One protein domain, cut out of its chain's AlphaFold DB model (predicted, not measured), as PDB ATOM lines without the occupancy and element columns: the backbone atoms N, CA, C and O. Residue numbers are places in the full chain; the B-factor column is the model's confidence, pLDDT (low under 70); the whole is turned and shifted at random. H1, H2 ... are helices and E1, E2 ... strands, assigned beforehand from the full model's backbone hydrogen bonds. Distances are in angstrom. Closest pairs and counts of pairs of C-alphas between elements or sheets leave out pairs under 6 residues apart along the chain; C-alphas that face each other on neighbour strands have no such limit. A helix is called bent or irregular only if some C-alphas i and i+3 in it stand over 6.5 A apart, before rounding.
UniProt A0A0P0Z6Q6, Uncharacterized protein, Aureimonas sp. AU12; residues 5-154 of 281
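This is residues 5 to 154 of the 281 residues of an uncharacterized protein of Aureimonas sp. AU12 (UniProt A0A0P0Z6Q6). One strongly twisted sheet of five strands makes the body, and two small ribbons of two strands each are set off from it: the hairpin E6 and E7, and the pair E2 and E9, which lies with H1 toward the end of the longest axis opposite E5. Loops link these pieces, and two very short helices, H2 and H3, only graze the sheet. The 150 printed residues hold three named helices and nine named strands, in the order H1 H2 E1 E2 H3 E3 E4 E5 E6 E7 E8 E9; under half of the residues are in these elements, and the class is mixed, helices and strands. The large sheet runs E1, E8, E4, E3, E5 and is mixed, with E8 and E4 parallel; the two small sheets are antiparallel. The whole is compact and rounded, with a radius of gyration of the C-alphas of 15.4 A and spans of 41 by 35 by 34 A.

H1, residues 5 to 13, is not on the large sheet and touches no helix; its closest C-alpha to E2, residues 51 to 54, is that of Ala 7, 6.6 A from that of Val 51. Residues 15 to 16 pair antiparallel with residues 129 to 130. Residues 19 to 20 pair antiparallel with residues 33 to 34 of E1, residues 33 to 37. H2, residues 26 to 30, only grazes the sheet, with residues 26 to 27; its closest C-alpha to E3, residues 65 to 72, is that of Arg 26, 6.9 A from that of Val 69. E1 is an edge strand, antiparallel to E8, residues 120 to 126, at 143 degrees, with N 35 and O 125 at 2.9 A, within hydrogen-bond range. H3, residues 57 to 61, only grazes the sheet, with residues 60 to 61. E3 and E4, residues 78 to 84, form a hairpin, antiparallel at 159 degrees, with N 67 and O 82 at 2.8 A. E8 and E4 are parallel, at 20 degrees, with N 83 and O 124 at 2.8 A. The other edge strand, E5, residues 95 to 97, is antiparallel to E3 at 117 degrees, with N 68 and O 95 at 2.8 A. E6, residues 106 to 109, and E7, residues 112 to 115, form a hairpin, with N 107 and O 114 at 2.8 A. E6 and E8 are only just apart, their closest C-alphas 8.3 A from each other. E2 and E9, residues 136 to 139, are antiparallel at 164 degrees, with N 52 and O 138 at 2.9 A. In H1 and H3 every O i to N i+4 pair is within hydrogen-bond range; in H2 it is 0 of 1, beside 1 of 2 O i to N i+3 pairs.

H1 begins at C-alpha 5, (-4.466, 20.938, 25.568), and is 12.6 A long. H2 is neither bent nor irregular, but only just: C-alphas 26 and 29 are 6.4 A apart. E1 measures 13.2 A. E3, the longest strand, measures 21.0 A and begins at C-alpha 65, (-21.768, 25.110, -1.194). E4 measures 19.3 A and E8 19.2 A. E9 ends at C-alpha 139, (4.069, 19.103, 15.475).

The C-alphas farthest apart are those of Asn 110 and Gly 153, 44.4 A. The printed part, residues 5 to 154, has no cut. The links H1 to H2 and E1 to E2 are long, and residues 140 to 154 hold no named element. The mean pLDDT of the printed part is 92.3, and no printed residue is under 70.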
ATOM      1  N   PRO A   5      -3.268  21.246  24.787       94.81
ATOM      2  CA  PRO A   5      -4.466  20.938  25.568       94.81
ATOM      3  C   PRO A   5      -5.701  20.687  24.695       94.81
ATOM      4  O   PRO A   5      -6.408  19.706  24.905       94.81
ATOM      5  N   ALA A   6      -5.922  21.530  23.683       96.25
ATOM      6  CA  ALA A   6      -7.014  21.352  22.730       96.25
ATOM      7  C   ALA A   6      -6.775  20.139  21.819       96.25
ATOM      8  O   ALA A   6      -7.716  19.411  21.525       96.25
ATOM      9  N   ALA A   7      -5.523  19.883  21.422       97.25
ATOM     10  CA  ALA A   7      -5.170  18.689  20.662       97.25
ATOM     11  C   ALA A   7      -5.535  17.414  21.429       97.25
ATOM     12  O   ALA A   7      -6.206  16.564  20.867       97.25
ATOM     13  N   ARG A   8      -5.169  17.300  22.711       96.25
ATOM     14  CA  ARG A   8      -5.522  16.132  23.536       96.25
ATOM     15  C   ARG A   8      -7.030  15.922  23.630       96.25
ATOM     16  O   ARG A   8      -7.482  14.813  23.401       96.25
ATOM     17  N   ALA A   9      -7.803  16.988  23.846       95.94
ATOM     18  CA  ALA A   9      -9.263  16.886  23.854       95.94
ATOM     19  C   ALA A   9      -9.827  16.393  22.506       95.94
ATOM     20  O   ALA A   9     -10.747  15.583  22.479       95.94
ATOM     21  N   ILE A  10      -9.267  16.855  21.383       97.75
ATOM     22  CA  ILE A  10      -9.619  16.365  20.041       97.75
ATOM     23  C   ILE A  10      -9.290  14.871  19.900       97.75
ATOM     24  O   ILE A  10     -10.115  14.118  19.388       97.75
ATOM     25  N   LEU A  11      -8.118  14.439  20.382       97.00
ATOM     26  CA  LEU A  11      -7.718  13.029  20.378       97.00
ATOM     27  C   LEU A  11      -8.684  12.180  21.207       97.00
ATOM     28  O   LEU A  11      -9.184  11.178  20.703       97.00
ATOM     29  N   ASP A  12      -9.003  12.599  22.430       95.44
ATOM     30  CA  ASP A  12      -9.910  11.875  23.331       95.44
ATOM     31  C   ASP A  12     -11.315  11.723  22.750       95.44
ATOM     32  O   ASP A  12     -11.970  10.702  22.939       95.44
ATOM     33  N   HIS A  13     -11.782  12.735  22.019       95.44
ATOM     34  CA  HIS A  13     -13.074  12.695  21.345       95.44
ATOM     35  C   HIS A  13     -13.053  11.949  20.006       95.44
ATOM     36  O   HIS A  13     -14.122  11.752  19.425       95.44
ATOM     37  N   GLY A  14     -11.874  11.622  19.468       96.56
ATOM     38  CA  GLY A  14     -11.715  11.064  18.121       96.56
ATOM     39  C   GLY A  14     -12.169  12.005  16.997       96.56
ATOM     40  O   GLY A  14     -12.289  11.586  15.851       96.56
ATOM     41  N   SER A  15     -12.444  13.276  17.307       97.19
ATOM     42  CA  SER A  15     -13.027  14.235  16.368       97.19
ATOM     43  C   SER A  15     -12.729  15.686  16.748       97.19
ATOM     44  O   SER A  15     -12.589  16.046  17.921       97.19
ATOM     45  N   ILE A  16     -12.672  16.552  15.736       97.38
ATOM     46  CA  ILE A  16     -12.742  18.003  15.901       97.38
ATOM     47  C   ILE A  16     -14.218  18.387  15.889       97.38
ATOM     48  O   ILE A  16     -14.870  18.304  14.850       97.38
ATOM     49  N   ARG A  17     -14.740  18.815  17.040       96.12
ATOM     50  CA  ARG A  17     -16.151  19.186  17.172       96.12
ATOM     51  C   ARG A  17     -16.418  20.605  16.692       96.12
ATOM     52  O   ARG A  17     -15.683  21.531  17.043       96.12
ATOM     53  N   ALA A  18     -17.495  20.769  15.938       95.38
ATOM     54  CA  ALA A  18     -18.010  22.054  15.523       95.38
ATOM     55  C   ALA A  18     -18.452  22.866  16.744       95.38
ATOM     56  O   ALA A  18     -19.161  22.389  17.632       95.38
ATOM     57  N   GLY A  19     -18.028  24.125  16.776       93.75
ATOM     58  CA  GLY A  19     -18.388  25.083  17.809       93.75
ATOM     59  C   GLY A  19     -19.216  26.211  17.220       93.75
ATOM     60  O   GLY A  19     -19.044  26.592  16.064       93.75
ATOM     61  N   ILE A  20     -20.117  26.773  18.021       93.25
ATOM     62  CA  ILE A  20     -20.817  27.994  17.625       93.25
ATOM     63  C   ILE A  20     -19.819  29.148  17.454       93.25
ATOM     64  O   ILE A  20     -18.845  29.285  18.198       93.25
ATOM     65  N   VAL A  21     -20.059  29.976  16.444       90.69
ATOM     66  CA  VAL A  21     -19.214  31.137  16.140       90.69
ATOM     67  C   VAL A  21     -19.436  32.215  17.196       90.69
ATOM     68  O   VAL A  21     -20.566  32.645  17.397       90.69
ATOM     69  N   HIS A  22     -18.364  32.653  17.857       86.75
ATOM     70  CA  HIS A  22     -18.434  33.585  18.990       86.75
ATOM     71  C   HIS A  22     -17.652  34.887  18.807       86.75
ATOM     72  O   HIS A  22     -17.745  35.771  19.657       86.75
ATOM     73  N   ASP A  23     -16.862  35.008  17.744       83.69
ATOM     74  CA  ASP A  23     -16.036  36.191  17.510       83.69
ATOM     75  C   ASP A  23     -16.803  37.300  16.767       83.69
ATOM     76  O   ASP A  23     -18.030  37.260  16.657       83.69
ATOM     77  N   GLU A  24     -16.095  38.314  16.261       85.94
ATOM     78  CA  GLU A  24     -16.714  39.426  15.526       85.94
ATOM     79  C   GLU A  24     -17.261  39.032  14.139       85.94
ATOM     80  O   GLU A  24     -17.601  39.913  13.349       85.94
ATOM     81  N   SER A  25     -17.370  37.735  13.821       90.06
ATOM     82  CA  SER A  25     -17.936  37.298  12.553       90.06
ATOM     83  C   SER A  25     -19.389  37.715  12.377       90.06
ATOM     84  O   SER A  25     -20.208  37.579  13.290       90.06
ATOM     85  N   ARG A  26     -19.768  38.013  11.130       91.19
ATOM     86  CA  ARG A  26     -21.182  38.052  10.714       91.19
ATOM     87  C   ARG A  26     -21.945  36.765  11.050       91.19
ATOM     88  O   ARG A  26     -23.132  36.824  11.357       91.19
ATOM     89  N   MET A  27     -21.268  35.614  11.064       91.00
ATOM     90  CA  MET A  27     -21.877  34.320  11.395       91.00
ATOM     91  C   MET A  27     -22.262  34.162  12.872       91.00
ATOM     92  O   MET A  27     -23.101  33.311  13.176       91.00
ATOM     93  N   ASN A  28     -21.735  34.989  13.786       88.81
ATOM     94  CA  ASN A  28     -22.070  34.944  15.220       88.81
ATOM     95  C   ASN A  28     -23.588  35.111  15.470       88.81
ATOM     96  O   ASN A  28     -24.155  34.570  16.415       88.81
ATOM     97  N   GLN A  29     -24.302  35.763  14.548       82.12
ATOM     98  CA  GLN A  29     -25.751  35.975  14.641       82.12
ATOM     99  C   GLN A  29     -26.593  34.710  14.403       82.12
ATOM    100  O   GLN A  29     -27.794  34.714  14.659       82.12
ATOM    101  N   THR A  30     -25.998  33.628  13.895       81.75
ATOM    102  CA  THR A  30     -26.764  32.541  13.264       81.75
ATOM    103  C   THR A  30     -26.778  31.229  14.035       81.75
ATOM    104  O   THR A  30     -27.370  30.263  13.559       81.75
ATOM    105  N   ARG A  31     -26.131  31.160  15.211       85.75
ATOM    106  CA  ARG A  31     -25.949  29.920  16.003       85.75
ATOM    107  C   ARG A  31     -25.392  28.734  15.193       85.75
ATOM    108  O   ARG A  31     -25.463  27.602  15.660       85.75
ATOM    109  N   HIS A  32     -24.834  28.973  14.004       89.81
ATOM    110  CA  HIS A  32     -24.238  27.923  13.191       89.81
ATOM    111  C   HIS A  32     -22.989  27.410  13.900       89.81
ATOM    112  O   HIS A  32     -22.135  28.194  14.324       89.81
ATOM    113  N   ALA A  33     -22.918  26.092  14.044       93.56
ATOM    114  CA  ALA A  33     -21.746  25.412  14.554       93.56
ATOM    115  C   ALA A  33     -20.831  25.067  13.382       93.56
ATOM    116  O   ALA A  33     -21.270  24.453  12.408       93.56
ATOM    117  N   VAL A  34     -19.573  25.481  13.483       95.62
ATOM    118  CA  VAL A  34     -18.556  25.246  12.464       95.62
ATOM    119  C   VAL A  34     -17.258  24.812  13.117       95.62
ATOM    120  O   VAL A  34     -16.957  25.154  14.264       95.62
ATOM    121  N   ILE A  35     -16.456  24.097  12.356       95.94
ATOM    122  CA  ILE A  35     -15.032  23.964  12.620       95.94
ATOM    123  C   ILE A  35     -14.257  25.014  11.816       95.94
ATOM    124  O   ILE A  35     -14.681  25.444  10.741       95.94
ATOM    125  N   TRP A  36     -13.102  25.419  12.335       94.81
ATOM    126  CA  TRP A  36     -12.231  26.396  11.688       94.81
ATOM    127  C   TRP A  36     -11.018  25.707  11.073       94.81
ATOM    128  O   TRP A  36     -10.198  25.125  11.788       94.81
ATOM    129  N   LEU A  37     -10.880  25.817   9.754       95.50
ATOM    130  CA  LEU A  37      -9.717  25.345   9.007       95.50
ATOM    131  C   LEU A  37      -8.981  26.507   8.349       95.50
ATOM    132  O   LEU A  37      -9.511  27.597   8.162       95.50
ATOM    133  N   SER A  38      -7.734  26.251   7.973       93.56
ATOM    134  CA  SER A  38      -6.903  27.206   7.255       93.56
ATOM    135  C   SER A  38      -6.011  26.461   6.272       93.56
ATOM    136  O   SER A  38      -5.442  25.427   6.622       93.56
ATOM    137  N   ALA A  39      -5.871  26.998   5.062       89.81
ATOM    138  CA  ALA A  39      -4.901  26.537   4.069       89.81
ATOM    139  C   ALA A  39      -3.509  27.159   4.277       89.81
ATOM    140  O   ALA A  39      -2.563  26.830   3.561       89.81
ATOM    141  N   ASN A  40      -3.354  28.075   5.238       85.69
ATOM    142  CA  ASN A  40      -2.091  28.768   5.437       85.69
ATOM    143  C   ASN A  40      -0.995  27.819   5.926       85.69
ATOM    144  O   ASN A  40      -1.097  27.178   6.971       85.69
ATOM    145  N   GLN A  41       0.122  27.840   5.206       78.31
ATOM    146  CA  GLN A  41       1.406  27.372   5.705       78.31
ATOM    147  C   GLN A  41       2.187  28.592   6.198       78.31
ATOM    148  O   GLN A  41       2.589  29.455   5.418       78.31
ATOM    149  N   TRP A  42       2.351  28.721   7.513       80.44
ATOM    150  CA  TRP A  42       3.020  29.883   8.090       80.44
ATOM    151  C   TRP A  42       4.538  29.713   8.082       80.44
ATOM    152  O   TRP A  42       5.090  28.996   8.914       80.44
ATOM    153  N   GLN A  43       5.223  30.459   7.209       77.38
ATOM    154  CA  GLN A  43       6.691  30.486   7.131       77.38
ATOM    155  C   GLN A  43       7.362  30.808   8.480       77.38
ATOM    156  O   GLN A  43       8.449  30.322   8.773       77.38
ATOM    157  N   HIS A  44       6.707  31.611   9.324       83.31
ATOM    158  CA  HIS A  44       7.213  32.007  10.643       83.31
ATOM    159  C   HIS A  44       6.502  31.308  11.805       83.31
ATOM    160  O   HIS A  44       6.515  31.822  12.922       83.31
ATOM    161  N   GLY A  45       5.889  30.156  11.544       88.94
ATOM    162  CA  GLY A  45       5.149  29.387  12.530       88.94
ATOM    163  C   GLY A  45       3.691  29.816  12.683       88.94
ATOM    164  O   GLY A  45       3.287  30.930  12.346       88.94
ATOM    165  N   SER A  46       2.898  28.885  13.193       92.06
ATOM    166  CA  SER A  46       1.462  29.004  13.405       92.06
ATOM    167  C   SER A  46       1.112  30.049  14.461       92.06
ATOM    168  O   SER A  46       1.780  30.165  15.490       92.06
ATOM    169  N   LEU A  47       0.017  30.772  14.221       91.12
ATOM    170  CA  LEU A  47      -0.613  31.664  15.196       91.12
ATOM    171  C   LEU A  47      -1.603  30.940  16.123       91.12
ATOM    172  O   LEU A  47      -1.990  31.510  17.143       91.12
ATOM    173  N   TYR A  48      -2.027  29.728  15.759       92.56
ATOM    174  CA  TYR A  48      -3.140  29.012  16.395       92.56
ATOM    175  C   TYR A  48      -2.696  27.866  17.320       92.56
ATOM    176  O   TYR A  48      -3.527  27.258  17.990       92.56
ATOM    177  N   GLY A  49      -1.399  27.552  17.348       94.44
ATOM    178  CA  GLY A  49      -0.824  26.503  18.188       94.44
ATOM    179  C   GLY A  49       0.156  25.601  17.443       94.44
ATOM    180  O   GLY A  49       0.404  25.787  16.250       94.44
ATOM    181  N   THR A  50       0.731  24.639  18.164       95.56
ATOM    182  CA  THR A  50       1.854  23.807  17.697       95.56
ATOM    183  C   THR A  50       1.477  22.420  17.184       95.56
ATOM    184  O   THR A  50       2.361  21.674  16.775       95.56
ATOM    185  N   VAL A  51       0.195  22.051  17.169       96.69
ATOM    186  CA  VAL A  51      -0.265  20.738  16.691       96.69
ATOM    187  C   VAL A  51      -1.079  20.900  15.414       96.69
ATOM    188  O   VAL A  51      -2.046  21.667  15.382       96.69
ATOM    189  N   GLN A  52      -0.701  20.192  14.354       96.44
ATOM    190  CA  GLN A  52      -1.390  20.210  13.068       96.44
ATOM    191  C   GLN A  52      -2.133  18.893  12.828       96.44
ATOM    192  O   GLN A  52      -1.543  17.820  12.915       96.44
ATOM    193  N   PHE A  53      -3.409  19.025  12.461       97.06
ATOM    194  CA  PHE A  53      -4.226  17.989  11.837       97.06
ATOM    195  C   PHE A  53      -4.470  18.424  10.390       97.06
ATOM    196  O   PHE A  53      -4.871  19.572  10.166       97.06
ATOM    197  N   THR A  54      -4.204  17.546   9.429       95.62
ATOM    198  CA  THR A  54      -4.403  17.808   7.999       95.62
ATOM    199  C   THR A  54      -5.506  16.904   7.472       95.62
ATOM    200  O   THR A  54      -5.478  15.697   7.694       95.62
ATOM    201  N   PHE A  55      -6.443  17.482   6.724       95.56
ATOM    202  CA  PHE A  55      -7.558  16.767   6.103       95.56
ATOM    203  C   PHE A  55      -7.505  16.894   4.576       95.56
ATOM    204  O   PHE A  55      -7.014  17.907   4.063       95.56
ATOM    205  N   PRO A  56      -8.010  15.895   3.833       94.12
ATOM    206  CA  PRO A  56      -8.031  15.917   2.378       94.12
ATOM    207  C   PRO A  56      -9.046  16.950   1.878       94.12
ATOM    208  O   PRO A  56     -10.255  16.730   1.929       94.12
ATOM    209  N   TRP A  57      -8.542  18.076   1.360       94.44
ATOM    210  CA  TRP A  57      -9.360  19.220   0.941       94.44
ATOM    211  C   TRP A  57     -10.525  18.830   0.027       94.44
ATOM    212  O   TRP A  57     -11.664  19.164   0.326       94.44
ATOM    213  N   LEU A  58     -10.254  18.079  -1.047       95.00
ATOM    214  CA  LEU A  58     -11.268  17.716  -2.044       95.00
ATOM    215  C   LEU A  58     -12.411  16.878  -1.464       95.00
ATOM    216  O   LEU A  58     -13.559  17.081  -1.840       95.00
ATOM    217  N   GLN A  59     -12.107  15.957  -0.547       94.50
ATOM    218  CA  GLN A  59     -13.136  15.150   0.113       94.50
ATOM    219  C   GLN A  59     -13.965  16.013   1.064       94.50
ATOM    220  O   GLN A  59     -15.183  15.881   1.114       94.50
ATOM    221  N   LEU A  60     -13.309  16.932   1.776       94.88
ATOM    222  CA  LEU A  60     -13.959  17.816   2.733       94.88
ATOM    223  C   LEU A  60     -14.978  18.759   2.075       94.88
ATOM    224  O   LEU A  60     -16.015  19.043   2.669       94.88
ATOM    225  N   ILE A  61     -14.699  19.239   0.862       95.19
ATOM    226  CA  ILE A  61     -15.580  20.174   0.143       95.19
ATOM    227  C   ILE A  61     -16.575  19.494  -0.807       95.19
ATOM    228  O   ILE A  61     -17.384  20.180  -1.433       95.19
ATOM    229  N   ALA A  62     -16.494  18.174  -0.978       94.88
ATOM    230  CA  ALA A  62     -17.286  17.462  -1.973       94.88
ATOM    231  C   ALA A  62     -18.792  17.662  -1.732       94.88
ATOM    232  O   ALA A  62     -19.297  17.410  -0.641       94.88
ATOM    233  N   GLY A  63     -19.507  18.122  -2.764       94.62
ATOM    234  CA  GLY A  63     -20.954  18.354  -2.703       94.62
ATOM    235  C   GLY A  63     -21.391  19.530  -1.822       94.62
ATOM    236  O   GLY A  63     -22.585  19.678  -1.588       94.62
ATOM    237  N   LYS A  64     -20.459  20.361  -1.334       96.56
ATOM    238  CA  LYS A  64     -20.768  21.512  -0.478       96.56
ATOM    239  C   LYS A  64     -20.839  22.817  -1.269       96.56
ATOM    240  O   LYS A  64     -20.141  23.022  -2.261       96.56
ATOM    241  N   HIS A  65     -21.668  23.723  -0.774       97.19
ATOM    242  CA  HIS A  65     -21.768  25.110  -1.194       97.19
ATOM    243  C   HIS A  65     -20.699  25.960  -0.509       97.19
ATOM    244  O   HIS A  65     -20.351  25.731   0.651       97.19
ATOM    245  N   PHE A  66     -20.223  26.985  -1.216       97.81
ATOM    246  CA  PHE A  66     -19.320  27.990  -0.674       97.81
ATOM    247  C   PHE A  66     -20.058  29.322  -0.572       97.81
ATOM    248  O   PHE A  66     -20.695  29.776  -1.523       97.81
ATOM    249  N   TYR A  67     -19.932  29.975   0.576       97.44
ATOM    250  CA  TYR A  67     -20.465  31.310   0.802       97.44
ATOM    251  C   TYR A  67     -19.361  32.222   1.315       97.44
ATOM    252  O   TYR A  67     -18.717  31.949   2.328       97.44
ATOM    253  N   TRP A  68     -19.160  33.338   0.627       97.00
ATOM    254  CA  TRP A  68     -18.357  34.433   1.134       97.00
ATOM    255  C   TRP A  68     -19.059  35.056   2.340       97.00
ATOM    256  O   TRP A  68     -20.190  35.539   2.238       97.00
ATOM    257  N   VAL A  69     -18.370  35.055   3.479       95.75
ATOM    258  CA  VAL A  69     -18.870  35.658   4.717       95.75
ATOM    259  C   VAL A  69     -18.383  37.102   4.800       95.75
ATOM    260  O   VAL A  69     -19.182  38.040   4.856       95.75
ATOM    261  N   GLU A  70     -17.061  37.295   4.798       94.94
ATOM    262  CA  GLU A  70     -16.428  38.604   4.974       94.94
ATOM    263  C   GLU A  70     -14.908  38.577   4.744       94.94
ATOM    264  O   GLU A  70     -14.267  37.526   4.771       94.94
ATOM    265  N   ALA A  71     -14.327  39.770   4.598       93.25
ATOM    266  CA  ALA A  71     -12.911  40.023   4.852       93.25
ATOM    267  C   ALA A  71     -12.798  40.895   6.106       93.25
ATOM    268  O   ALA A  71     -13.348  41.998   6.148       93.25
ATOM    269  N   ILE A  72     -12.088  40.404   7.117       90.31
ATOM    270  CA  ILE A  72     -11.969  41.043   8.424       90.31
ATOM    271  C   ILE A  72     -10.571  41.629   8.624       90.31
ATOM    272  O   ILE A  72      -9.541  41.012   8.340       90.31
ATOM    273  N   ARG A  73     -10.529  42.871   9.111       85.88
ATOM    274  CA  ARG A  73      -9.295  43.633   9.334       85.88
ATOM    275  C   ARG A  73      -8.854  43.526  10.792       85.88
ATOM    276  O   ARG A  73      -8.933  44.487  11.548       85.88
ATOM    277  N   TYR A  74      -8.384  42.345  11.179       80.19
ATOM    278  CA  TYR A  74      -7.649  42.167  12.433       80.19
ATOM    279  C   TYR A  74      -6.201  42.646  12.320       80.19
ATOM    280  O   TYR A  74      -5.734  43.022  11.245       80.19
ATOM    281  N   GLN A  75      -5.454  42.538  13.426       78.19
ATOM    282  CA  GLN A  75      -3.993  42.658  13.409       78.19
ATOM    283  C   GLN A  75      -3.355  41.719  12.366       78.19
ATOM    284  O   GLN A  75      -2.388  42.099  11.714       78.19
ATOM    285  N   ASN A  76      -3.914  40.514  12.188       81.50
ATOM    286  CA  ASN A  76      -3.633  39.649  11.044       81.50
ATOM    287  C   ASN A  76      -4.914  39.562  10.201       81.50
ATOM    288  O   ASN A  76      -5.824  38.835  10.605       81.50
ATOM    289  N   PRO A  77      -5.027  40.309   9.089       88.75
ATOM    290  CA  PRO A  77      -6.207  40.270   8.236       88.75
ATOM    291  C   PRO A  77      -6.559  38.845   7.810       88.75
ATOM    292  O   PRO A  77      -5.665  38.030   7.565       88.75
ATOM    293  N   ALA A  78      -7.855  38.561   7.720       92.38
ATOM    294  CA  ALA A  78      -8.368  37.255   7.338       92.38
ATOM    295  C   ALA A  78      -9.567  37.386   6.397       92.38
ATOM    296  O   ALA A  78     -10.276  38.392   6.410       92.38
ATOM    297  N   TYR A  79      -9.807  36.354   5.596       94.56
ATOM    298  CA  TYR A  79     -11.042  36.191   4.841       94.56
ATOM    299  C   TYR A  79     -11.754  34.920   5.285       94.56
ATOM    300  O   TYR A  79     -11.106  33.932   5.634       94.56
ATOM    301  N   ARG A  80     -13.086  34.958   5.252       95.81
ATOM    302  CA  ARG A  80     -13.939  33.878   5.743       95.81
ATOM    303  C   ARG A  80     -14.851  33.359   4.656       95.81
ATOM    304  O   ARG A  80     -15.600  34.121   4.042       95.81
ATOM    305  N   ILE A  81     -14.785  32.051   4.451       97.19
ATOM    306  CA  ILE A  81     -15.671  31.325   3.548       97.19
ATOM    307  C   ILE A  81     -16.342  30.217   4.351       97.19
ATOM    308  O   ILE A  81     -15.663  29.397   4.970       97.19
ATOM    309  N   LEU A  82     -17.670  30.215   4.338       97.44
ATOM    310  CA  LEU A  82     -18.485  29.134   4.866       97.44
ATOM    311  C   LEU A  82     -18.606  28.044   3.806       97.44
ATOM    312  O   LEU A  82     -18.915  28.335   2.654       97.44
ATOM    313  N   ILE A  83     -18.362  26.805   4.212       97.44
ATOM    314  CA  ILE A  83     -18.450  25.607   3.387       97.44
ATOM    315  C   ILE A  83     -19.490  24.709   4.042       97.44
ATOM    316  O   ILE A  83     -19.302  24.284   5.183       97.44
ATOM    317  N   THR A  84     -20.605  24.474   3.355       96.19
ATOM    318  CA  THR A  84     -21.753  23.777   3.944       96.19
ATOM    319  C   THR A  84     -22.537  22.970   2.928       96.19
ATOM    320  O   THR A  84     -22.591  23.337   1.761       96.19
ATOM    321  N   ASP A  85     -23.150  21.867   3.350       94.88
ATOM    322  CA  ASP A  85     -24.090  21.116   2.505       94.88
ATOM    323  C   ASP A  85     -25.499  21.738   2.463       94.88
ATOM    324  O   ASP A  85     -26.351  21.313   1.684       94.88
ATOM    325  N   LYS A  86     -25.748  22.771   3.273       93.94
ATOM    326  CA  LYS A  86     -27.033  23.468   3.349       93.94
ATOM    327  C   LYS A  86     -27.099  24.596   2.333       93.94
ATOM    328  O   LYS A  86     -26.169  25.391   2.210       93.94
ATOM    329  N   ASP A  87     -28.256  24.745   1.696       93.44
ATOM    330  CA  ASP A  87     -28.552  25.954   0.934       93.44
ATOM    331  C   ASP A  87     -28.907  27.103   1.888       93.44
ATOM    332  O   ASP A  87     -29.961  27.127   2.530       93.44
ATOM    333  N   LEU A  88     -27.993  28.067   1.980       92.50
ATOM    334  CA  LEU A  88     -28.116  29.281   2.778       92.50
ATOM    335  C   LEU A  88     -28.248  30.539   1.911       92.50
ATOM    336  O   LEU A  88     -28.080  31.651   2.414       92.50
ATOM    337  N   GLY A  89     -28.586  30.400   0.623       89.62
ATOM    338  CA  GLY A  89     -28.692  31.523  -0.317       89.62
ATOM    339  C   GLY A  89     -29.730  32.586   0.071       89.62
ATOM    340  O   GLY A  89     -29.670  33.716  -0.408       89.62
ATOM    341  N   SER A  90     -30.660  32.260   0.974       88.81
ATOM    342  CA  SER A  90     -31.643  33.208   1.518       88.81
ATOM    343  C   SER A  90     -31.076  34.155   2.590       88.81
ATOM    344  O   SER A  90     -31.687  35.191   2.884       88.81
ATOM    345  N   LEU A  91     -29.911  33.850   3.174       89.62
ATOM    346  CA  LEU A  91     -29.274  34.678   4.199       89.62
ATOM    347  C   LEU A  91     -28.554  35.873   3.560       89.62
ATOM    348  O   LEU A  91     -27.451  35.753   3.042       89.62
ATOM    349  N   LYS A  92     -29.149  37.067   3.663       89.94
ATOM    350  CA  LYS A  92     -28.688  38.295   2.977       89.94
ATOM    351  C   LYS A  92     -27.260  38.762   3.300       89.94
ATOM    352  O   LYS A  92     -26.726  39.593   2.573       89.94
ATOM    353  N   PHE A  93     -26.676  38.317   4.413       91.12
ATOM    354  CA  PHE A  93     -25.311  38.690   4.802       91.12
ATOM    355  C   PHE A  93     -24.250  37.712   4.264       91.12
ATOM    356  O   PHE A  93     -23.060  37.983   4.426       91.12
ATOM    357  N   LEU A  94     -24.682  36.608   3.641       94.94
ATOM    358  CA  LEU A  94     -23.847  35.663   2.911       94.94
ATOM    359  C   LEU A  94     -23.965  35.925   1.412       94.94
ATOM    360  O   LEU A  94     -25.056  36.148   0.889       94.94
ATOM    361  N   THR A  95     -22.839  35.844   0.712       96.06
ATOM    362  CA  THR A  95     -22.810  35.917  -0.750       96.06
ATOM    363  C   THR A  95     -22.417  34.544  -1.288       96.06
ATOM    364  O   THR A  95     -21.348  34.065  -0.909       96.06
ATOM    365  N   PRO A  96     -23.229  33.890  -2.143       97.19
ATOM    366  CA  PRO A  96     -22.798  32.684  -2.847       97.19
ATOM    367  C   PRO A  96     -21.448  32.914  -3.520       97.19
ATOM    368  O   PRO A  96     -21.215  33.983  -4.084       97.19
ATOM    369  N   TYR A  97     -20.556  31.937  -3.407       97.19
ATOM    370  CA  TYR A  97     -19.195  32.026  -3.907       97.19
ATOM    371  C   TYR A  97     -18.887  30.802  -4.761       97.19
ATOM    372  O   TYR A  97     -19.065  29.675  -4.314       97.19
ATOM    373  N   ASP A  98     -18.399  31.011  -5.973       96.31
ATOM    374  CA  ASP A  98     -17.932  29.953  -6.862       96.31
ATOM    375  C   ASP A  98     -16.420  30.109  -7.099       96.31
ATOM    376  O   ASP A  98     -15.997  30.974  -7.875       96.31
ATOM    377  N   PRO A  99     -15.578  29.267  -6.467       95.81
ATOM    378  CA  PRO A  99     -14.126  29.319  -6.622       95.81
ATOM    379  C   PRO A  99     -13.618  29.218  -8.073       95.81
ATOM    380  O   PRO A  99     -12.490  29.653  -8.333       95.81
ATOM    381  N   SER A 100     -14.407  28.666  -9.004       95.06
ATOM    382  CA  SER A 100     -14.016  28.474 -10.409       95.06
ATOM    383  C   SER A 100     -14.148  29.748 -11.257       95.06
ATOM    384  O   SER A 100     -13.397  29.944 -12.218       95.06
ATOM    385  N   VAL A 101     -15.047  30.669 -10.881       95.00
ATOM    386  CA  VAL A 101     -15.319  31.903 -11.644       95.00
ATOM    387  C   VAL A 101     -15.081  33.181 -10.838       95.00
ATOM    388  O   VAL A 101     -14.553  34.163 -11.379       95.00
ATOM    389  N   ASP A 102     -15.369  33.176  -9.537       94.31
ATOM    390  CA  ASP A 102     -15.347  34.378  -8.709       94.31
ATOM    391  C   ASP A 102     -13.938  34.847  -8.386       94.31
ATOM    392  O   ASP A 102     -13.050  34.074  -8.030       94.31
ATOM    393  N   ARG A 103     -13.730  36.167  -8.450       88.69
ATOM    394  CA  ARG A 103     -12.416  36.809  -8.281       88.69
ATOM    395  C   ARG A 103     -11.932  36.934  -6.832       88.69
ATOM    396  O   ARG A 103     -11.215  37.880  -6.516       88.69
ATOM    397  N   GLY A 104     -12.295  35.991  -5.972       91.44
ATOM    398  CA  GLY A 104     -11.911  35.994  -4.567       91.44
ATOM    399  C   GLY A 104     -10.594  35.264  -4.266       91.44
ATOM    400  O   GLY A 104      -9.856  34.854  -5.172       91.44
ATOM    401  N   PRO A 105     -10.274  35.143  -2.967       93.38
ATOM    402  CA  PRO A 105      -8.999  34.626  -2.493       93.38
ATOM    403  C   PRO A 105      -8.898  33.101  -2.544       93.38
ATOM    404  O   PRO A 105      -7.781  32.612  -2.573       93.38
ATOM    405  N   LEU A 106      -9.999  32.349  -2.572       95.31
ATOM    406  CA  LEU A 106      -9.995  30.901  -2.813       95.31
ATOM    407  C   LEU A 106     -10.322  30.642  -4.284       95.31
ATOM    408  O   LEU A 106     -11.355  31.103  -4.759       95.31
ATOM    409  N   ARG A 107      -9.482  29.910  -5.008       95.25
ATOM    410  CA  ARG A 107      -9.662  29.681  -6.442       95.25
ATOM    411  C   ARG A 107      -9.520  28.213  -6.795       95.25
ATOM    412  O   ARG A 107      -8.689  27.507  -6.226       95.25
ATOM    413  N   GLU A 108     -10.288  27.810  -7.791       95.00
ATOM    414  CA  GLU A 108     -10.143  26.552  -8.504       95.00
ATOM    415  C   GLU A 108      -9.823  26.875  -9.970       95.00
ATOM    416  O   GLU A 108     -10.402  27.786 -10.565       95.00
ATOM    417  N   ARG A 109      -8.818  26.200 -10.535       93.44
ATOM    418  CA  ARG A 109      -8.482  26.307 -11.956       93.44
ATOM    419  C   ARG A 109      -7.959  24.975 -12.474       93.44
ATOM    420  O   ARG A 109      -6.877  24.534 -12.079       93.44
ATOM    421  N   ASN A 110      -8.660  24.399 -13.446       90.88
ATOM    422  CA  ASN A 110      -8.270  23.153 -14.116       90.88
ATOM    423  C   ASN A 110      -8.021  21.998 -13.121       90.88
ATOM    424  O   ASN A 110      -7.010  21.305 -13.214       90.88
ATOM    425  N   GLY A 111      -8.886  21.847 -12.123       89.56
ATOM    426  CA  GLY A 111      -8.790  20.876 -11.034       89.56
ATOM    427  C   GLY A 111      -7.856  21.281  -9.887       89.56
ATOM    428  O   GLY A 111      -7.822  20.598  -8.863       89.56
ATOM    429  N   ASN A 112      -7.099  22.375 -10.022       92.25
ATOM    430  CA  ASN A 112      -6.136  22.804  -9.011       92.25
ATOM    431  C   ASN A 112      -6.729  23.869  -8.099       92.25
ATOM    432  O   ASN A 112      -7.182  24.918  -8.557       92.25
ATOM    433  N   TRP A 113      -6.639  23.621  -6.796       93.75
ATOM    434  CA  TRP A 113      -7.093  24.540  -5.764       93.75
ATOM    435  C   TRP A 113      -5.924  25.344  -5.219       93.75
ATOM    436  O   TRP A 113      -4.875  24.794  -4.886       93.75
ATOM    437  N   TYR A 114      -6.106  26.653  -5.112       90.62
ATOM    438  CA  TYR A 114      -5.103  27.545  -4.554       90.62
ATOM    439  C   TYR A 114      -5.767  28.715  -3.844       90.62
ATOM    440  O   TYR A 114      -6.900  29.095  -4.143       90.62
ATOM    441  N   TRP A 115      -5.040  29.315  -2.905       87.38
ATOM    442  CA  TRP A 115      -5.427  30.594  -2.336       87.38
ATOM    443  C   TRP A 115      -4.538  31.703  -2.902       87.38
ATOM    444  O   TRP A 115      -3.319  31.573  -2.981       87.38
ATOM    445  N   ASN A 116      -5.152  32.806  -3.305       83.38
ATOM    446  CA  ASN A 116      -4.498  33.974  -3.874       83.38
ATOM    447  C   ASN A 116      -4.779  35.206  -3.006       83.38
ATOM    448  O   ASN A 116      -5.509  36.115  -3.399       83.38
ATOM    449  N   SER A 117      -4.240  35.207  -1.787       82.00
ATOM    450  CA  SER A 117      -4.357  36.334  -0.862       82.00
ATOM    451  C   SER A 117      -3.184  36.400   0.108       82.00
ATOM    452  O   SER A 117      -2.572  35.384   0.435       82.00
ATOM    453  N   ARG A 118      -2.895  37.618   0.579       84.75
ATOM    454  CA  ARG A 118      -1.997  37.868   1.719       84.75
ATOM    455  C   ARG A 118      -2.710  37.708   3.064       84.75
ATOM    456  O   ARG A 118      -2.043  37.611   4.090       84.75
ATOM    457  N   ASP A 119      -4.038  37.695   3.045       89.88
ATOM    458  CA  ASP A 119      -4.870  37.540   4.228       89.88
ATOM    459  C   ASP A 119      -4.929  36.057   4.636       89.88
ATOM    460  O   ASP A 119      -4.806  35.147   3.809       89.88
ATOM    461  N   THR A 120      -5.116  35.811   5.929       90.25
ATOM    462  CA  THR A 120      -5.275  34.461   6.478       90.25
ATOM    463  C   THR A 120      -6.582  33.851   5.975       90.25
ATOM    464  O   THR A 120      -7.638  34.473   6.042       90.25
ATOM    465  N   SER A 121      -6.503  32.630   5.461       93.38
ATOM    466  CA  SER A 121      -7.659  31.824   5.094       93.38
ATOM    467  C   SER A 121      -8.306  31.247   6.347       93.38
ATOM    468  O   SER A 121      -7.647  30.542   7.116       93.38
ATOM    469  N   GLU A 122      -9.582  31.555   6.554       94.88
ATOM    470  CA  GLU A 122     -10.401  30.985   7.619       94.88
ATOM    471  C   GLU A 122     -11.635  30.323   6.988       94.88
ATOM    472  O   GLU A 122     -12.602  30.979   6.603       94.88
ATOM    473  N   PHE A 123     -11.583  29.001   6.839       96.69
ATOM    474  CA  PHE A 123     -12.693  28.209   6.319       96.69
ATOM    475  C   PHE A 123     -13.561  27.727   7.469       96.69
ATOM    476  O   PHE A 123     -13.076  27.063   8.388       96.69
ATOM    477  N   MET A 124     -14.839  28.067   7.402       97.12
ATOM    478  CA  MET A 124     -15.856  27.658   8.357       97.12
ATOM    479  C   MET A 124     -16.556  26.453   7.749       97.12
ATOM    480  O   MET A 124     -17.299  26.616   6.787       97.12
ATOM    481  N   VAL A 125     -16.280  25.251   8.239       96.94
ATOM    482  CA  VAL A 125     -16.878  24.028   7.684       96.94
ATOM    483  C   VAL A 125     -17.951  23.549   8.639       96.94
ATOM    484  O   VAL A 125     -17.741  23.528   9.852       96.94
ATOM    485  N   ASP A 126     -19.117  23.220   8.104       92.75
ATOM    486  CA  ASP A 126     -20.211  22.688   8.897       92.75
ATOM    487  C   ASP A 126     -19.965  21.241   9.343       92.75
ATOM    488  O   ASP A 126     -19.474  20.396   8.596       92.75
ATOM    489  N   GLY A 127     -20.358  20.953  10.583       91.69
ATOM    490  CA  GLY A 127     -20.241  19.619  11.164       91.69
ATOM    491  C   GLY A 127     -18.867  19.300  11.754       91.69
ATOM    492  O   GLY A 127     -17.903  20.060  11.641       91.69
ATOM    493  N   ASP A 128     -18.822  18.171  12.450       95.69
ATOM    494  CA  ASP A 128     -17.614  17.660  13.091       95.69
ATOM    495  C   ASP A 128     -16.689  17.010  12.048       95.69
ATOM    496  O   ASP A 128     -17.150  16.493  11.028       95.69
ATOM    497  N   LEU A 129     -15.382  16.981  12.321       96.25
ATOM    498  CA  LEU A 129     -14.428  16.184  11.545       96.25
ATOM    499  C   LEU A 129     -13.917  15.004  12.347       96.25
ATOM    500  O   LEU A 129     -13.232  15.178  13.354       96.25
ATOM    501  N   ASP A 130     -14.195  13.809  11.845       96.12
ATOM    502  CA  ASP A 130     -13.661  12.560  12.371       96.12
ATOM    503  C   ASP A 130     -12.155  12.446  12.083       96.12
ATOM    504  O   ASP A 130     -11.708  12.667  10.953       96.12
ATOM    505  N   LEU A 131     -11.357  12.106  13.099       96.62
ATOM    506  CA  LEU A 131      -9.906  11.976  12.954       96.62
ATOM    507  C   LEU A 131      -9.483  10.799  12.069       96.62
ATOM    508  O   LEU A 131      -8.373  10.838  11.540       96.62
ATOM    509  N   SER A 132     -10.353   9.818  11.820       94.31
ATOM    510  CA  SER A 132     -10.096   8.746  10.850       94.31
ATOM    511  C   SER A 132      -9.911   9.264   9.419       94.31
ATOM    512  O   SER A 132      -9.259   8.608   8.608       94.31
ATOM    513  N   HIS A 133     -10.419  10.464   9.111       94.38
ATOM    514  CA  HIS A 133     -10.202  11.149   7.832       94.38
ATOM    515  C   HIS A 133      -8.960  12.057   7.833       94.38
ATOM    516  O   HIS A 133      -8.660  12.706   6.826       94.38
ATOM    517  N   CYS A 134      -8.241  12.149   8.952       95.75
ATOM    518  CA  CYS A 134      -6.983  12.878   9.027       95.75
ATOM    519  C   CYS A 134      -5.929  12.149   8.184       95.75
ATOM    520  O   CYS A 134      -5.726  10.946   8.322       95.75
ATOM    521  N   ILE A 135      -5.236  12.886   7.318       94.00
ATOM    522  CA  ILE A 135      -4.214  12.342   6.409       94.00
ATOM    523  C   ILE A 135      -2.792  12.685   6.845       94.00
ATOM    524  O   ILE A 135      -1.835  12.122   6.326       94.00
ATOM    525  N   GLU A 136      -2.629  13.617   7.784       93.81
ATOM    526  CA  GLU A 136      -1.328  13.935   8.367       93.81
ATOM    527  C   GLU A 136      -1.511  14.536   9.762       93.81
ATOM    528  O   GLU A 136      -2.324  15.439   9.978       93.81
ATOM    529  N   PHE A 137      -0.695  14.066  10.700       95.62
ATOM    530  CA  PHE A 137      -0.595  14.596  12.050       95.62
ATOM    531  C   PHE A 137       0.864  14.891  12.383       95.62
ATOM    532  O   PHE A 137       1.728  14.028  12.203       95.62
ATOM    533  N   LYS A 138       1.159  16.110  12.845       94.62
ATOM    534  CA  LYS A 138       2.526  16.510  13.211       94.62
ATOM    535  C   LYS A 138       2.570  17.707  14.151       94.62
ATOM    536  O   LYS A 138       1.641  18.516  14.217       94.62
ATOM    537  N   GLY A 139       3.701  17.848  14.836       94.81
ATOM    538  CA  GLY A 139       4.069  19.103  15.475       94.81
ATOM    539  C   GLY A 139       4.515  20.140  14.440       94.81
ATOM    540  O   GLY A 139       5.106  19.805  13.413       94.81
ATOM    541  N   VAL A 140       4.244  21.412  14.711       93.94
ATOM    542  CA  VAL A 140       4.637  22.555  13.878       93.94
ATOM    543  C   VAL A 140       5.200  23.679  14.729       93.94
ATOM    544  O   VAL A 140       4.926  23.784  15.924       93.94
ATOM    545  N   GLN A 141       5.995  24.545  14.106       93.25
ATOM    546  CA  GLN A 141       6.575  25.688  14.793       93.25
ATOM    547  C   GLN A 141       5.479  26.679  15.197       93.25
ATOM    548  O   GLN A 141       4.620  27.029  14.386       93.25
ATOM    549  N   HIS A 142       5.541  27.186  16.425       93.50
ATOM    550  CA  HIS A 142       4.727  28.325  16.843       93.50
ATOM    551  C   HIS A 142       5.366  29.641  16.389       93.50
ATOM    552  O   HIS A 142       6.594  29.784  16.420       93.50
ATOM    553  N   LYS A 143       4.554  30.651  16.057       90.12
ATOM    554  CA  LYS A 143       5.055  32.008  15.823       90.12
ATOM    555  C   LYS A 143       5.616  32.612  17.109       90.12
ATOM    556  O   LYS A 143       4.908  32.740  18.108       90.12
ATOM    557  N   ARG A 144       6.888  33.027  17.084       85.19
ATOM    558  CA  ARG A 144       7.603  33.541  18.273       85.19
ATOM    559  C   ARG A 144       6.958  34.794  18.874       85.19
ATOM    560  O   ARG A 144       6.815  34.910  20.088       85.19
ATOM    561  N   ASN A 145       6.505  35.708  18.016       84.06
ATOM    562  CA  ASN A 145       6.002  37.027  18.418       84.06
ATOM    563  C   ASN A 145       4.481  37.163  18.270       84.06
ATOM    564  O   ASN A 145       3.974  38.263  18.072       84.06
ATOM    565  N   GLY A 146       3.736  36.059  18.318       83.62
ATOM    566  CA  GLY A 146       2.280  36.140  18.270       83.62
ATOM    567  C   GLY A 146       1.614  34.799  18.498       83.62
ATOM    568  O   GLY A 146       1.880  33.846  17.780       83.62
ATOM    569  N   CYS A 147       0.722  34.745  19.478       90.88
ATOM    570  CA  CYS A 147      -0.253  33.677  19.638       90.88
ATOM    571  C   CYS A 147      -1.634  34.319  19.581       90.88
ATOM    572  O   CYS A 147      -1.864  35.320  20.260       90.88
ATOM    573  N   ARG A 148      -2.545  33.764  18.776       88.38
ATOM    574  CA  ARG A 148      -3.910  34.287  18.662       88.38
ATOM    575  C   ARG A 148      -4.679  34.129  19.972       88.38
ATOM    576  O   ARG A 148      -5.434  35.029  20.317       88.38
ATOM    577  N   LEU A 149      -4.473  33.014  20.674       90.31
ATOM    578  CA  LEU A 149      -5.242  32.659  21.867       90.31
ATOM    579  C   LEU A 149      -4.625  33.203  23.161       90.31
ATOM    580  O   LEU A 149      -5.322  33.797  23.975       90.31
ATOM    581  N   TYR A 150      -3.316  33.028  23.344       91.44
ATOM    582  CA  TYR A 150      -2.627  33.344  24.603       91.44
ATOM    583  C   TYR A 150      -1.666  34.539  24.504       91.44
ATOM    584  O   TYR A 150      -0.966  34.861  25.466       91.44
ATOM    585  N   GLY A 151      -1.589  35.195  23.340       89.81
ATOM    586  CA  GLY A 151      -0.738  36.366  23.137       89.81
ATOM    587  C   GLY A 151       0.737  36.130  23.517       89.81
ATOM    588  O   GLY A 151       1.275  35.035  23.311       89.81
ATOM    589  N   PRO A 152       1.415  37.141  24.091       87.31
ATOM    590  CA  PRO A 152       2.784  37.011  24.594       87.31
ATOM    591  C   PRO A 152       2.930  36.047  25.783       87.31
ATOM    592  O   PRO A 152       4.040  35.635  26.090       87.31
ATOM    593  N   GLY A 153       1.852  35.654  26.461       90.19
ATOM    594  CA  GLY A 153       1.919  34.697  27.573       90.19
ATOM    595  C   GLY A 153       2.085  33.241  27.129       90.19
ATOM    596  O   GLY A 153       2.300  32.365  27.960       90.19
ATOM    597  N   CYS A 154       1.987  32.958  25.827       92.94
ATOM    598  CA  CYS A 154       2.037  31.594  25.316       92.94
ATOM    599  C   CYS A 154       3.418  30.951  25.544       92.94
ATOM    600  O   CYS A 154       4.421  31.406  24.980       92.94
TER     601      CYS A 154